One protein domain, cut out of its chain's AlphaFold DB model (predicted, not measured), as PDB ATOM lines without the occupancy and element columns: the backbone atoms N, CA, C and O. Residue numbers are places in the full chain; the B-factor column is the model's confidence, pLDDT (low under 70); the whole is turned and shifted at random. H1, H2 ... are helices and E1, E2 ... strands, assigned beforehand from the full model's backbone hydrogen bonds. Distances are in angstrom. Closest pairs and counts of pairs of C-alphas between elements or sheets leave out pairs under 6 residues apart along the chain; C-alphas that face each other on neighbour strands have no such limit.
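This is residues 137 to 220 of the 565 residues of the protein "MobA/MobL family protein" of Xanthobacter sp. YN2 (UniProt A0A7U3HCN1). The model is a long, loosely joined chain of parts: a two-stranded hairpin, E1 and E2, at one end, three short helices between, and the long helix H4 as an arm at the other end. H3 lies near the middle, with H1 crossing it at one end, and residues 205 to 220 of H4 stick out free. The printed part has 84 residues, with four named helices and two named strands in the order H1, E1, E2, H2, H3, H4; the sheet, E1 - E2, is antiparallel and the class is mostly helix. The whole is extended, with a radius of gyration of the C-alphas of 19.4 A, and spans 66 by 34 by 20 A.

H1 is residues 143 to 151, 12.9 A long, from C-alpha 143 at (178.520, 189.456, 149.947). E1 is residues 160 to 164, 13.4 A, and E2 residues 173 to 177, 13.1 A. H2 is residues 178 to 182, H3 residues 187 to 195, 12.1 A, and H4 residues 198 to 220, 33.2 A, ending at C-alpha 220 at (193.668, 147.147, 159.440).

H1 and H3 touch, about perpendicular at 89 degrees, the closest C-alphas being those of Ala 146 and Arg 187, 6.3 A. E1 and E2 form a hairpin, with N 161 and O 176 at 2.9 A. H2 is close to H3 but not clearly touching, the closest C-alphas being those of Asp 182 and Tyr 190, 5.8 A. H3 and H4 are close but not clearly touching, the closest C-alphas, those of Arg 195 and Phe 201, being 8.0 A apart; they run the same way at a steep tilt of 66 degrees. H4 is apart from H1, H2, E1 and E2. Every O i to N i+4 pair is within hydrogen-bond range in H1, H2 and H3, and 18 of 19 in H4.

The C-alphas farthest apart, those of Arg 170 and Ile 220, are 67.3 A apart. The printed part has no cut and no long link. Residues 196 to 207 and residue 209 have pLDDT under 70.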
ATOM      1  N   ALA A 137     181.243 185.047 168.698       84.44
ATOM      2  CA  ALA A 137     180.803 186.201 167.930       84.44
ATOM      3  C   ALA A 137     180.051 185.767 166.649       84.44
ATOM      4  O   ALA A 137     180.419 184.783 166.002       84.44
ATOM      5  N   PRO A 138     178.999 186.492 166.231       85.94
ATOM      6  CA  PRO A 138     178.350 186.228 164.958       85.94
ATOM      7  C   PRO A 138     179.258 186.619 163.784       85.94
ATOM      8  O   PRO A 138     180.014 187.592 163.834       85.94
ATOM      9  N   THR A 139     179.122 185.883 162.683       88.12
ATOM     10  CA  THR A 139     179.774 186.229 161.412       88.12
ATOM     11  C   THR A 139     179.123 187.458 160.762       88.12
ATOM     12  O   THR A 139     177.950 187.769 160.978       88.12
ATOM     13  N   ILE A 140     179.886 188.168 159.932       85.38
ATOM     14  CA  ILE A 140     179.428 189.309 159.133       85.38
ATOM     15  C   ILE A 140     179.021 188.816 157.742       85.38
ATOM     16  O   ILE A 140     179.713 188.020 157.114       85.38
ATOM     17  N   HIS A 141     177.925 189.338 157.192       84.25
ATOM     18  CA  HIS A 141     177.536 189.034 155.813       84.25
ATOM     19  C   HIS A 141     178.621 189.467 154.806       84.25
ATOM     20  O   HIS A 141     178.843 190.663 154.610       84.25
ATOM     21  N   GLU A 142     179.283 188.513 154.144       82.19
ATOM     22  CA  GLU A 142     180.402 188.772 153.220       82.19
ATOM     23  C   GLU A 142     179.947 189.513 151.957       82.19
ATOM     24  O   GLU A 142     180.458 190.585 151.635       82.19
ATOM     25  N   GLY A 143     178.941 188.980 151.264       79.50
ATOM     26  CA  GLY A 143     178.520 189.456 149.947       79.50
ATOM     27  C   GLY A 143     179.554 189.171 148.835       79.50
ATOM     28  O   GLY A 143     180.753 189.024 149.092       79.50
ATOM     29  N   PRO A 144     179.126 189.127 147.560       79.00
ATOM     30  CA  PRO A 144     179.979 188.704 146.443       79.00
ATOM     31  C   PRO A 144     181.170 189.642 146.203       79.00
ATOM     32  O   PRO A 144     182.255 189.195 145.841       79.00
ATOM     33  N   LYS A 145     180.997 190.946 146.458       81.75
ATOM     34  CA  LYS A 145     182.071 191.940 146.312       81.75
ATOM     35  C   LYS A 145     183.217 191.700 147.294       81.75
ATOM     36  O   LYS A 145     184.366 191.846 146.898       81.75
ATOM     37  N   ALA A 146     182.927 191.331 148.545       82.44
ATOM     38  CA  ALA A 146     183.980 191.102 149.532       82.44
ATOM     39  C   ALA A 146     184.816 189.865 149.186       82.44
ATOM     40  O   ALA A 146     186.040 189.948 149.225       82.44
ATOM     41  N   ARG A 147     184.171 188.770 148.751       81.31
ATOM     42  CA  ARG A 147     184.877 187.577 148.253       81.31
ATOM     43  C   ARG A 147     185.722 187.871 147.016       81.31
ATOM     44  O   ARG A 147     186.871 187.458 146.952       81.31
ATOM     45  N   ALA A 148     185.183 188.619 146.051       83.44
ATOM     46  CA  ALA A 148     185.926 188.981 144.845       83.44
ATOM     47  C   ALA A 148     187.133 189.890 145.137       83.44
ATOM     48  O   ALA A 148     188.159 189.761 144.480       83.44
ATOM     49  N   MET A 149     187.021 190.809 146.104       83.19
ATOM     50  CA  MET A 149     188.149 191.645 146.535       83.19
ATOM     51  C   MET A 149     189.238 190.812 147.211       83.19
ATOM     52  O   MET A 149     190.406 190.959 146.867       83.19
ATOM     53  N   GLU A 150     188.860 189.910 148.115       82.31
ATOM     54  CA  GLU A 150     189.817 189.037 148.796       82.31
ATOM     55  C   GLU A 150     190.513 188.071 147.829       82.31
ATOM     56  O   GLU A 150     191.728 187.929 147.893       82.31
ATOM     57  N   GLY A 151     189.785 187.496 146.865       82.62
ATOM     58  CA  GLY A 151     190.376 186.656 145.817       82.62
ATOM     59  C   GLY A 151     191.366 187.394 144.906       82.62
ATOM     60  O   GLY A 151     192.190 186.763 144.258       82.62
ATOM     61  N   ARG A 152     191.317 188.733 144.870       85.75
ATOM     62  CA  ARG A 152     192.299 189.592 144.184       85.75
ATOM     63  C   ARG A 152     193.426 190.068 145.114       85.75
ATOM     64  O   ARG A 152     194.215 190.913 144.708       85.75
ATOM     65  N   GLY A 153     193.459 189.612 146.368       81.88
ATOM     66  CA  GLY A 153     194.413 190.062 147.387       81.88
ATOM     67  C   GLY A 153     194.189 191.496 147.882       81.88
ATOM     68  O   GLY A 153     195.033 192.042 148.591       81.88
ATOM     69  N   ALA A 154     193.067 192.135 147.532       78.06
ATOM     70  CA  ALA A 154     192.797 193.513 147.919       78.06
ATOM     71  C   ALA A 154     192.361 193.595 149.390       78.06
ATOM     72  O   ALA A 154     191.414 192.925 149.810       78.06
ATOM     73  N   ARG A 155     193.010 194.471 150.167       74.31
ATOM     74  CA  ARG A 155     192.631 194.758 151.558       74.31
ATOM     75  C   ARG A 155     191.641 195.927 151.604       74.31
ATOM     76  O   ARG A 155     192.024 197.053 151.285       74.31
ATOM     77  N   PRO A 156     190.366 195.700 151.964       77.00
ATOM     78  CA  PRO A 156     189.403 196.785 152.065       77.00
ATOM     79  C   PRO A 156     189.718 197.671 153.274       77.00
ATOM     80  O   PRO A 156     189.994 197.178 154.363       77.00
ATOM     81  N   VAL A 157     189.611 198.989 153.099       82.44
ATOM     82  CA  VAL A 157     189.687 199.935 154.220       82.44
ATOM     83  C   VAL A 157     188.348 199.928 154.948       82.44
ATOM     84  O   VAL A 157     187.331 200.368 154.395       82.44
ATOM     85  N   SER A 158     188.347 199.433 156.183       85.69
ATOM     86  CA  SER A 158     187.180 199.495 157.059       85.69
ATOM     87  C   SER A 158     186.887 200.951 157.436       85.69
ATOM     88  O   SER A 158     187.797 201.759 157.623       85.69
ATOM     89  N   ARG A 159     185.610 201.341 157.462       88.12
ATOM     90  CA  ARG A 159     185.184 202.728 157.713       88.12
ATOM     91  C   ARG A 159     183.905 202.754 158.526       88.12
ATOM     92  O   ARG A 159     183.051 201.883 158.369       88.12
ATOM     93  N   GLU A 160     183.726 203.813 159.302       91.00
ATOM     94  CA  GLU A 160     182.453 204.084 159.955       91.00
ATOM     95  C   GLU A 160     181.345 204.311 158.907       91.00
ATOM     96  O   GLU A 160     181.557 204.885 157.826       91.00
ATOM     97  N   ARG A 161     180.150 203.796 159.197       88.31
ATOM     98  CA  ARG A 161     178.986 203.887 158.312       88.31
ATOM     99  C   ARG A 161     177.756 204.302 159.097       88.31
ATOM    100  O   ARG A 161     177.436 203.705 160.120       88.31
ATOM    101  N   ALA A 162     177.020 205.276 158.574       89.19
ATOM    102  CA  ALA A 162     175.675 205.564 159.050       89.19
ATOM    103  C   ALA A 162     174.694 204.538 158.459       89.19
ATOM    104  O   ALA A 162     174.603 204.385 157.241       89.19
ATOM    105  N   ALA A 163     173.951 203.844 159.315       87.50
ATOM    106  CA  ALA A 163     172.892 202.918 158.937       87.50
ATOM    107  C   ALA A 163     171.539 203.435 159.427       87.50
ATOM    108  O   ALA A 163     171.435 204.005 160.512       87.50
ATOM    109  N   ARG A 164     170.479 203.222 158.643       88.25
ATOM    110  CA  ARG A 164     169.115 203.566 159.058       88.25
ATOM    111  C   ARG A 164     168.647 202.599 160.154       88.25
ATOM    112  O   ARG A 164     168.862 201.390 160.061       88.25
ATOM    113  N   ASN A 165     168.015 203.138 161.187       86.31
ATOM    114  CA  ASN A 165     167.399 202.338 162.238       86.31
ATOM    115  C   ASN A 165     166.010 201.845 161.833       86.31
ATOM    116  O   ASN A 165     165.428 202.299 160.846       86.31
ATOM    117  N   MET A 166     165.476 200.897 162.605       77.25
ATOM    118  CA  MET A 166     164.086 200.487 162.445       77.25
ATOM    119  C   MET A 166     163.152 201.661 162.749       77.25
ATOM    120  O   MET A 166     163.481 202.528 163.554       77.25
ATOM    121  N   ALA A 167     161.970 201.665 162.130       72.19
ATOM    122  CA  ALA A 167     161.007 202.765 162.242       72.19
ATOM    123  C   ALA A 167     160.591 203.090 163.691       72.19
ATOM    124  O   ALA A 167     160.160 204.202 163.961       72.19
ATOM    125  N   LYS A 168     160.745 202.134 164.616       75.06
ATOM    126  CA  LYS A 168     160.408 202.277 166.037       75.06
ATOM    127  C   LYS A 168     161.557 202.812 166.909       75.06
ATOM    128  O   LYS A 168     161.380 202.966 168.110       75.06
ATOM    129  N   CYS A 169     162.745 203.047 166.352       79.75
ATOM    130  CA  CYS A 169     163.886 203.544 167.121       79.75
ATOM    131  C   CYS A 169     163.824 205.067 167.304       79.75
ATOM    132  O   CYS A 169     163.445 205.790 166.386       79.75
ATOM    133  N   ARG A 170     164.298 205.553 168.460       83.25
ATOM    134  CA  ARG A 170     164.304 206.984 168.819       83.25
ATOM    135  C   ARG A 170     165.101 207.860 167.844       83.25
ATOM    136  O   ARG A 170     164.769 209.020 167.642       83.25
ATOM    137  N   THR A 171     166.150 207.311 167.231       87.31
ATOM    138  CA  THR A 171     166.951 207.991 166.207       87.31
ATOM    139  C   THR A 171     166.765 207.330 164.848       87.31
ATOM    140  O   THR A 171     166.714 206.104 164.737       87.31
ATOM    141  N   ARG A 172     166.722 208.140 163.785       85.81
ATOM    142  CA  ARG A 172     166.550 207.662 162.402       85.81
ATOM    143  C   ARG A 172     167.762 206.884 161.884       85.81
ATOM    144  O   ARG A 172     167.617 206.015 161.022       85.81
ATOM    145  N   THR A 173     168.950 207.193 162.391       90.75
ATOM    146  CA  THR A 173     170.216 206.582 161.985       90.75
ATOM    147  C   THR A 173     171.056 206.202 163.200       90.75
ATOM    148  O   THR A 173     170.960 206.815 164.264       90.75
ATOM    149  N   ARG A 174     171.885 205.171 163.035       89.31
ATOM    150  CA  ARG A 174     172.966 204.805 163.952       89.31
ATOM    151  C   ARG A 174     174.292 204.798 163.213       89.31
ATOM    152  O   ARG A 174     174.337 204.522 162.013       89.31
ATOM    153  N   ARG A 175     175.364 205.072 163.939       91.62
ATOM    154  CA  ARG A 175     176.735 204.932 163.460       91.62
ATOM    155  C   ARG A 175     177.232 203.521 163.767       91.62
ATOM    156  O   ARG A 175     177.046 203.031 164.874       91.62
ATOM    157  N   ILE A 176     177.790 202.853 162.762       89.00
ATOM    158  CA  ILE A 176     178.389 201.522 162.870       89.00
ATOM    159  C   ILE A 176     179.888 201.677 162.633       89.00
ATOM    160  O   ILE A 176     180.306 202.015 161.522       89.00
ATOM    161  N   ASN A 177     180.684 201.421 163.669       91.06
ATOM    162  CA  ASN A 177     182.140 201.461 163.609       91.06
ATOM    163  C   ASN A 177     182.689 200.104 163.140       91.06
ATOM    164  O   ASN A 177     183.075 199.269 163.951       91.06
ATOM    165  N   TYR A 178     182.679 199.863 161.825       88.56
ATOM    166  CA  TYR A 178     183.214 198.617 161.265       88.56
ATOM    167  C   TYR A 178     184.667 198.325 161.676       88.56
ATOM    168  O   TYR A 178     184.893 197.182 162.053       88.56
ATOM    169  N   PRO A 179     185.601 199.302 161.729       89.06
ATOM    170  CA  PRO A 179     186.968 199.052 162.197       89.06
ATOM    171  C   PRO A 179     187.065 198.377 163.570       89.06
ATOM    172  O   PRO A 179     187.926 197.525 163.766       89.06
ATOM    173  N   GLN A 180     186.173 198.721 164.506       87.56
ATOM    174  CA  GLN A 180     186.110 198.071 165.823       87.56
ATOM    175  C   GLN A 180     185.495 196.668 165.771       87.56
ATOM    176  O   GLN A 180     185.807 195.838 166.615       87.56
ATOM    177  N   ILE A 181     184.620 196.401 164.801       85.50
ATOM    178  CA  ILE A 181     183.930 195.116 164.662       85.50
ATOM    179  C   ILE A 181     184.821 194.108 163.931       85.50
ATOM    180  O   ILE A 181     185.003 192.997 164.408       85.50
ATOM    181  N   ASP A 182     185.364 194.475 162.767       84.81
ATOM    182  CA  ASP A 182     186.134 193.569 161.906       84.81
ATOM    183  C   ASP A 182     187.650 193.606 162.156       84.81
ATOM    184  O   ASP A 182     188.398 192.798 161.594       84.81
ATOM    185  N   GLY A 183     188.127 194.528 162.997       84.56
ATOM    186  CA  GLY A 183     189.554 194.730 163.236       84.56
ATOM    187  C   GLY A 183     190.311 195.100 161.958       84.56
ATOM    188  O   GLY A 183     191.459 194.696 161.791       84.56
ATOM    189  N   SER A 184     189.656 195.802 161.025       84.31
ATOM    190  CA  SER A 184     190.174 196.162 159.695       84.31
ATOM    191  C   SER A 184     190.505 194.979 158.776       84.31
ATOM    192  O   SER A 184     191.251 195.125 157.806       84.31
ATOM    193  N   ARG A 185     189.936 193.797 159.046       84.19
ATOM    194  CA  ARG A 185     190.056 192.624 158.171       84.19
ATOM    195  C   ARG A 185     189.058 192.691 157.015       84.19
ATOM    196  O   ARG A 185     188.029 193.366 157.071       84.19
ATOM    197  N   SER A 186     189.331 191.927 155.959       86.38
ATOM    198  CA  SER A 186     188.300 191.590 154.975       86.38
ATOM    199  C   SER A 186     187.142 190.866 155.677       86.38
ATOM    200  O   SER A 186     187.340 190.176 156.675       86.38
ATOM    201  N   ARG A 187     185.912 190.983 155.161       87.19
ATOM    202  CA  ARG A 187     184.765 190.264 155.749       87.19
ATOM    203  C   ARG A 187     184.961 188.744 155.786       87.19
ATOM    204  O   ARG A 187     184.660 188.165 156.827       87.19
ATOM    205  N   PRO A 188     185.460 188.088 154.719       84.94
ATOM    206  CA  PRO A 188     185.717 186.659 154.801       84.94
ATOM    207  C   PRO A 188     186.885 186.343 155.747       84.94
ATOM    208  O   PRO A 188     186.795 185.371 156.486       84.94
ATOM    209  N   GLY A 189     187.921 187.186 155.818       84.50
ATOM    210  CA  GLY A 189     189.007 187.060 156.796       84.50
ATOM    211  C   GLY A 189     188.538 187.179 158.252       84.50
ATOM    212  O   GLY A 189     188.922 186.367 159.088       84.50
ATOM    213  N   TYR A 190     187.654 188.132 158.559       87.00
ATOM    214  CA  TYR A 190     187.001 188.232 159.868       87.00
ATOM    215  C   TYR A 190     186.151 186.993 160.161       87.00
ATOM    216  O   TYR A 190     186.268 186.404 161.228       87.00
ATOM    217  N   ASN A 191     185.321 186.554 159.212       88.12
ATOM    218  CA  ASN A 191     184.488 185.368 159.407       88.12
ATOM    219  C   ASN A 191     185.306 184.098 159.599       88.12
ATOM    220  O   ASN A 191     184.890 183.229 160.357       88.12
ATOM    221  N   ARG A 192     186.442 183.994 158.910       84.81
ATOM    222  CA  ARG A 192     187.398 182.911 159.080       84.81
ATOM    223  C   ARG A 192     187.948 182.914 160.501       84.81
ATOM    224  O   ARG A 192     187.762 181.931 161.191       84.81
ATOM    225  N   MET A 193     188.453 184.051 160.979       84.19
ATOM    226  CA  MET A 193     188.900 184.222 162.369       84.19
ATOM    227  C   MET A 193     187.804 183.880 163.393       84.19
ATOM    228  O   MET A 193     188.082 183.242 164.398       84.19
ATOM    229  N   VAL A 194     186.557 184.293 163.148       83.75
ATOM    230  CA  VAL A 194     185.423 183.975 164.030       83.75
ATOM    231  C   VAL A 194     185.104 182.479 164.028       83.75
ATOM    232  O   VAL A 194     184.725 181.946 165.063       83.75
ATOM    233  N   ARG A 195     185.215 181.803 162.879       74.81
ATOM    234  CA  ARG A 195     184.967 180.356 162.756       74.81
ATOM    235  C   ARG A 195     186.127 179.506 163.275       74.81
ATOM    236  O   ARG A 195     185.869 178.448 163.815       74.81
ATOM    237  N   GLU A 196     187.357 179.971 163.091       67.25
ATOM    238  CA  GLU A 196     188.619 179.308 163.444       67.25
ATOM    239  C   GLU A 196     189.174 179.816 164.785       67.25
ATOM    240  O   GLU A 196     190.377 179.742 165.031       67.25
ATOM    241  N   GLY A 197     188.323 180.373 165.656       61.53
ATOM    242  CA  GLY A 197     188.723 180.727 167.017       61.53
ATOM    243  C   GLY A 197     189.436 179.548 167.689       61.53
ATOM    244  O   GLY A 197     189.120 178.394 167.407       61.53
ATOM    245  N   ALA A 198     190.421 179.837 168.544       50.25
ATOM    246  CA  ALA A 198     191.459 178.883 168.940       50.25
ATOM    247  C   ALA A 198     190.950 177.504 169.414       50.25
ATOM    248  O   ALA A 198     191.615 176.516 169.136       50.25
ATOM    249  N   SER A 199     189.783 177.387 170.060       52.44
ATOM    250  CA  SER A 199     189.241 176.069 170.438       52.44
ATOM    251  C   SER A 199     188.649 175.280 169.269       52.44
ATOM    252  O   SER A 199     188.824 174.069 169.219       52.44
ATOM    253  N   ASP A 200     187.978 175.939 168.322       55.69
ATOM    254  CA  ASP A 200     187.286 175.280 167.205       55.69
ATOM    255  C   ASP A 200     188.285 174.783 166.151       55.69
ATOM    256  O   ASP A 200     188.069 173.741 165.537       55.69
ATOM    257  N   PHE A 201     189.406 175.493 165.965       48.09
ATOM    258  CA  PHE A 201     190.486 175.056 165.077       48.09
ATOM    259  C   PHE A 201     191.183 173.796 165.608       48.09
ATOM    260  O   PHE A 201     191.280 172.813 164.879       48.09
ATOM    261  N   TRP A 202     191.616 173.793 166.876       46.78
ATOM    262  CA  TRP A 202     192.265 172.618 167.471       46.78
ATOM    263  C   TRP A 202     191.298 171.440 167.608       46.78
ATOM    264  O   TRP A 202     191.663 170.333 167.239       46.78
ATOM    265  N   ALA A 203     190.037 171.671 167.991       55.75
ATOM    266  CA  ALA A 203     189.035 170.606 168.047       55.75
ATOM    267  C   ALA A 203     188.701 170.014 166.663       55.75
ATOM    268  O   ALA A 203     188.478 168.813 166.553       55.75
ATOM    269  N   ALA A 204     188.676 170.825 165.596       55.53
ATOM    270  CA  ALA A 204     188.458 170.327 164.235       55.53
ATOM    271  C   ALA A 204     189.675 169.561 163.690       55.53
ATOM    272  O   ALA A 204     189.499 168.549 163.015       55.53
ATOM    273  N   VAL A 205     190.893 170.021 163.996       55.56
ATOM    274  CA  VAL A 205     192.139 169.309 163.668       55.56
ATOM    275  C   VAL A 205     192.214 167.980 164.423       55.56
ATOM    276  O   VAL A 205     192.512 166.958 163.807       55.56
ATOM    277  N   ASP A 206     191.870 167.967 165.712       66.81
ATOM    278  CA  ASP A 206     191.827 166.755 166.536       66.81
ATOM    279  C   ASP A 206     190.740 165.784 166.056       66.81
ATOM    280  O   ASP A 206     190.984 164.583 165.976       66.81
ATOM    281  N   ALA A 207     189.558 166.275 165.667       67.31
ATOM    282  CA  ALA A 207     188.479 165.435 165.141       67.31
ATOM    283  C   ALA A 207     188.818 164.816 163.772       67.31
ATOM    284  O   ALA A 207     188.542 163.637 163.547       67.31
ATOM    285  N   ASP A 208     189.441 165.580 162.868       70.50
ATOM    286  CA  ASP A 208     189.933 165.076 161.579       70.50
ATOM    287  C   ASP A 208     191.061 164.049 161.781       70.50
ATOM    288  O   ASP A 208     191.074 162.990 161.148       70.50
ATOM    289  N   GLN A 209     191.966 164.300 162.733       68.19
ATOM    290  CA  GLN A 209     193.006 163.351 163.124       68.19
ATOM    291  C   GLN A 209     192.409 162.053 163.688       68.19
ATOM    292  O   GLN A 209     192.752 160.971 163.207       68.19
ATOM    293  N   GLN A 210     191.452 162.144 164.615       74.25
ATOM    294  CA  GLN A 210     190.741 160.987 165.165       74.25
ATOM    295  C   GLN A 210     189.981 160.207 164.084       74.25
ATOM    296  O   GLN A 210     189.989 158.977 164.089       74.25
ATOM    297  N   GLN A 211     189.356 160.884 163.116       73.00
ATOM    298  CA  GLN A 211     188.700 160.216 161.987       73.00
ATOM    299  C   GLN A 211     189.693 159.498 161.069       73.00
ATOM    300  O   GLN A 211     189.403 158.386 160.619       73.00
ATOM    301  N   ARG A 212     190.869 160.083 160.808       73.94
ATOM    302  CA  ARG A 212     191.936 159.414 160.046       73.94
ATOM    303  C   ARG A 212     192.463 158.182 160.771       73.94
ATOM    304  O   ARG A 212     192.653 157.152 160.124       73.94
ATOM    305  N   GLU A 213     192.655 158.270 162.082       79.56
ATOM    306  CA  GLU A 213     193.114 157.162 162.925       79.56
ATOM    307  C   GLU A 213     192.077 156.039 162.999       79.56
ATOM    308  O   GLU A 213     192.404 154.882 162.739       79.56
ATOM    309  N   LEU A 214     190.802 156.368 163.226       76.06
ATOM    310  CA  LEU A 214     189.705 155.397 163.178       76.06
ATOM    311  C   LEU A 214     189.563 154.761 161.790       76.06
ATOM    312  O   LEU A 214     189.317 153.562 161.681       76.06
ATOM    313  N   GLY A 215     189.745 155.536 160.719       75.06
ATOM    314  CA  GLY A 215     189.767 155.024 159.351       75.06
ATOM    315  C   GLY A 215     190.963 154.106 159.076       75.06
ATOM    316  O   GLY A 215     190.819 153.094 158.396       75.06
ATOM    317  N   ALA A 216     192.142 154.420 159.620       74.12
ATOM    318  CA  ALA A 216     193.325 153.565 159.541       74.12
ATOM    319  C   ALA A 216     193.123 152.249 160.306       74.12
ATOM    320  O   ALA A 216     193.364 151.185 159.744       74.12
ATOM    321  N   LEU A 217     192.584 152.306 161.525       72.81
ATOM    322  CA  LEU A 217     192.245 151.128 162.327       72.81
ATOM    323  C   LEU A 217     191.190 150.253 161.641       72.81
ATOM    324  O   LEU A 217     191.345 149.035 161.576       72.81
ATOM    325  N   ARG A 218     190.151 150.860 161.053       72.94
ATOM    326  CA  ARG A 218     189.143 150.128 160.269       72.94
ATOM    327  C   ARG A 218     189.751 149.408 159.067       72.94
ATOM    328  O   ARG A 218     189.359 148.278 158.815       72.94
ATOM    329  N   ARG A 219     190.722 150.011 158.373       74.81
ATOM    330  CA  ARG A 219     191.430 149.377 157.242       74.81
ATOM    331  C   ARG A 219     192.339 148.221 157.661       74.81
ATOM    332  O   ARG A 219     192.537 147.305 156.874       74.81
ATOM    333  N   ILE A 220     192.877 148.254 158.880       74.75
ATOM    334  CA  ILE A 220     193.668 147.147 159.440       74.75
ATOM    335  C   ILE A 220     192.750 145.975 159.821       74.75
ATOM    336  O   ILE A 220     193.084 144.824 159.553       74.75
TER     337      ILE A 220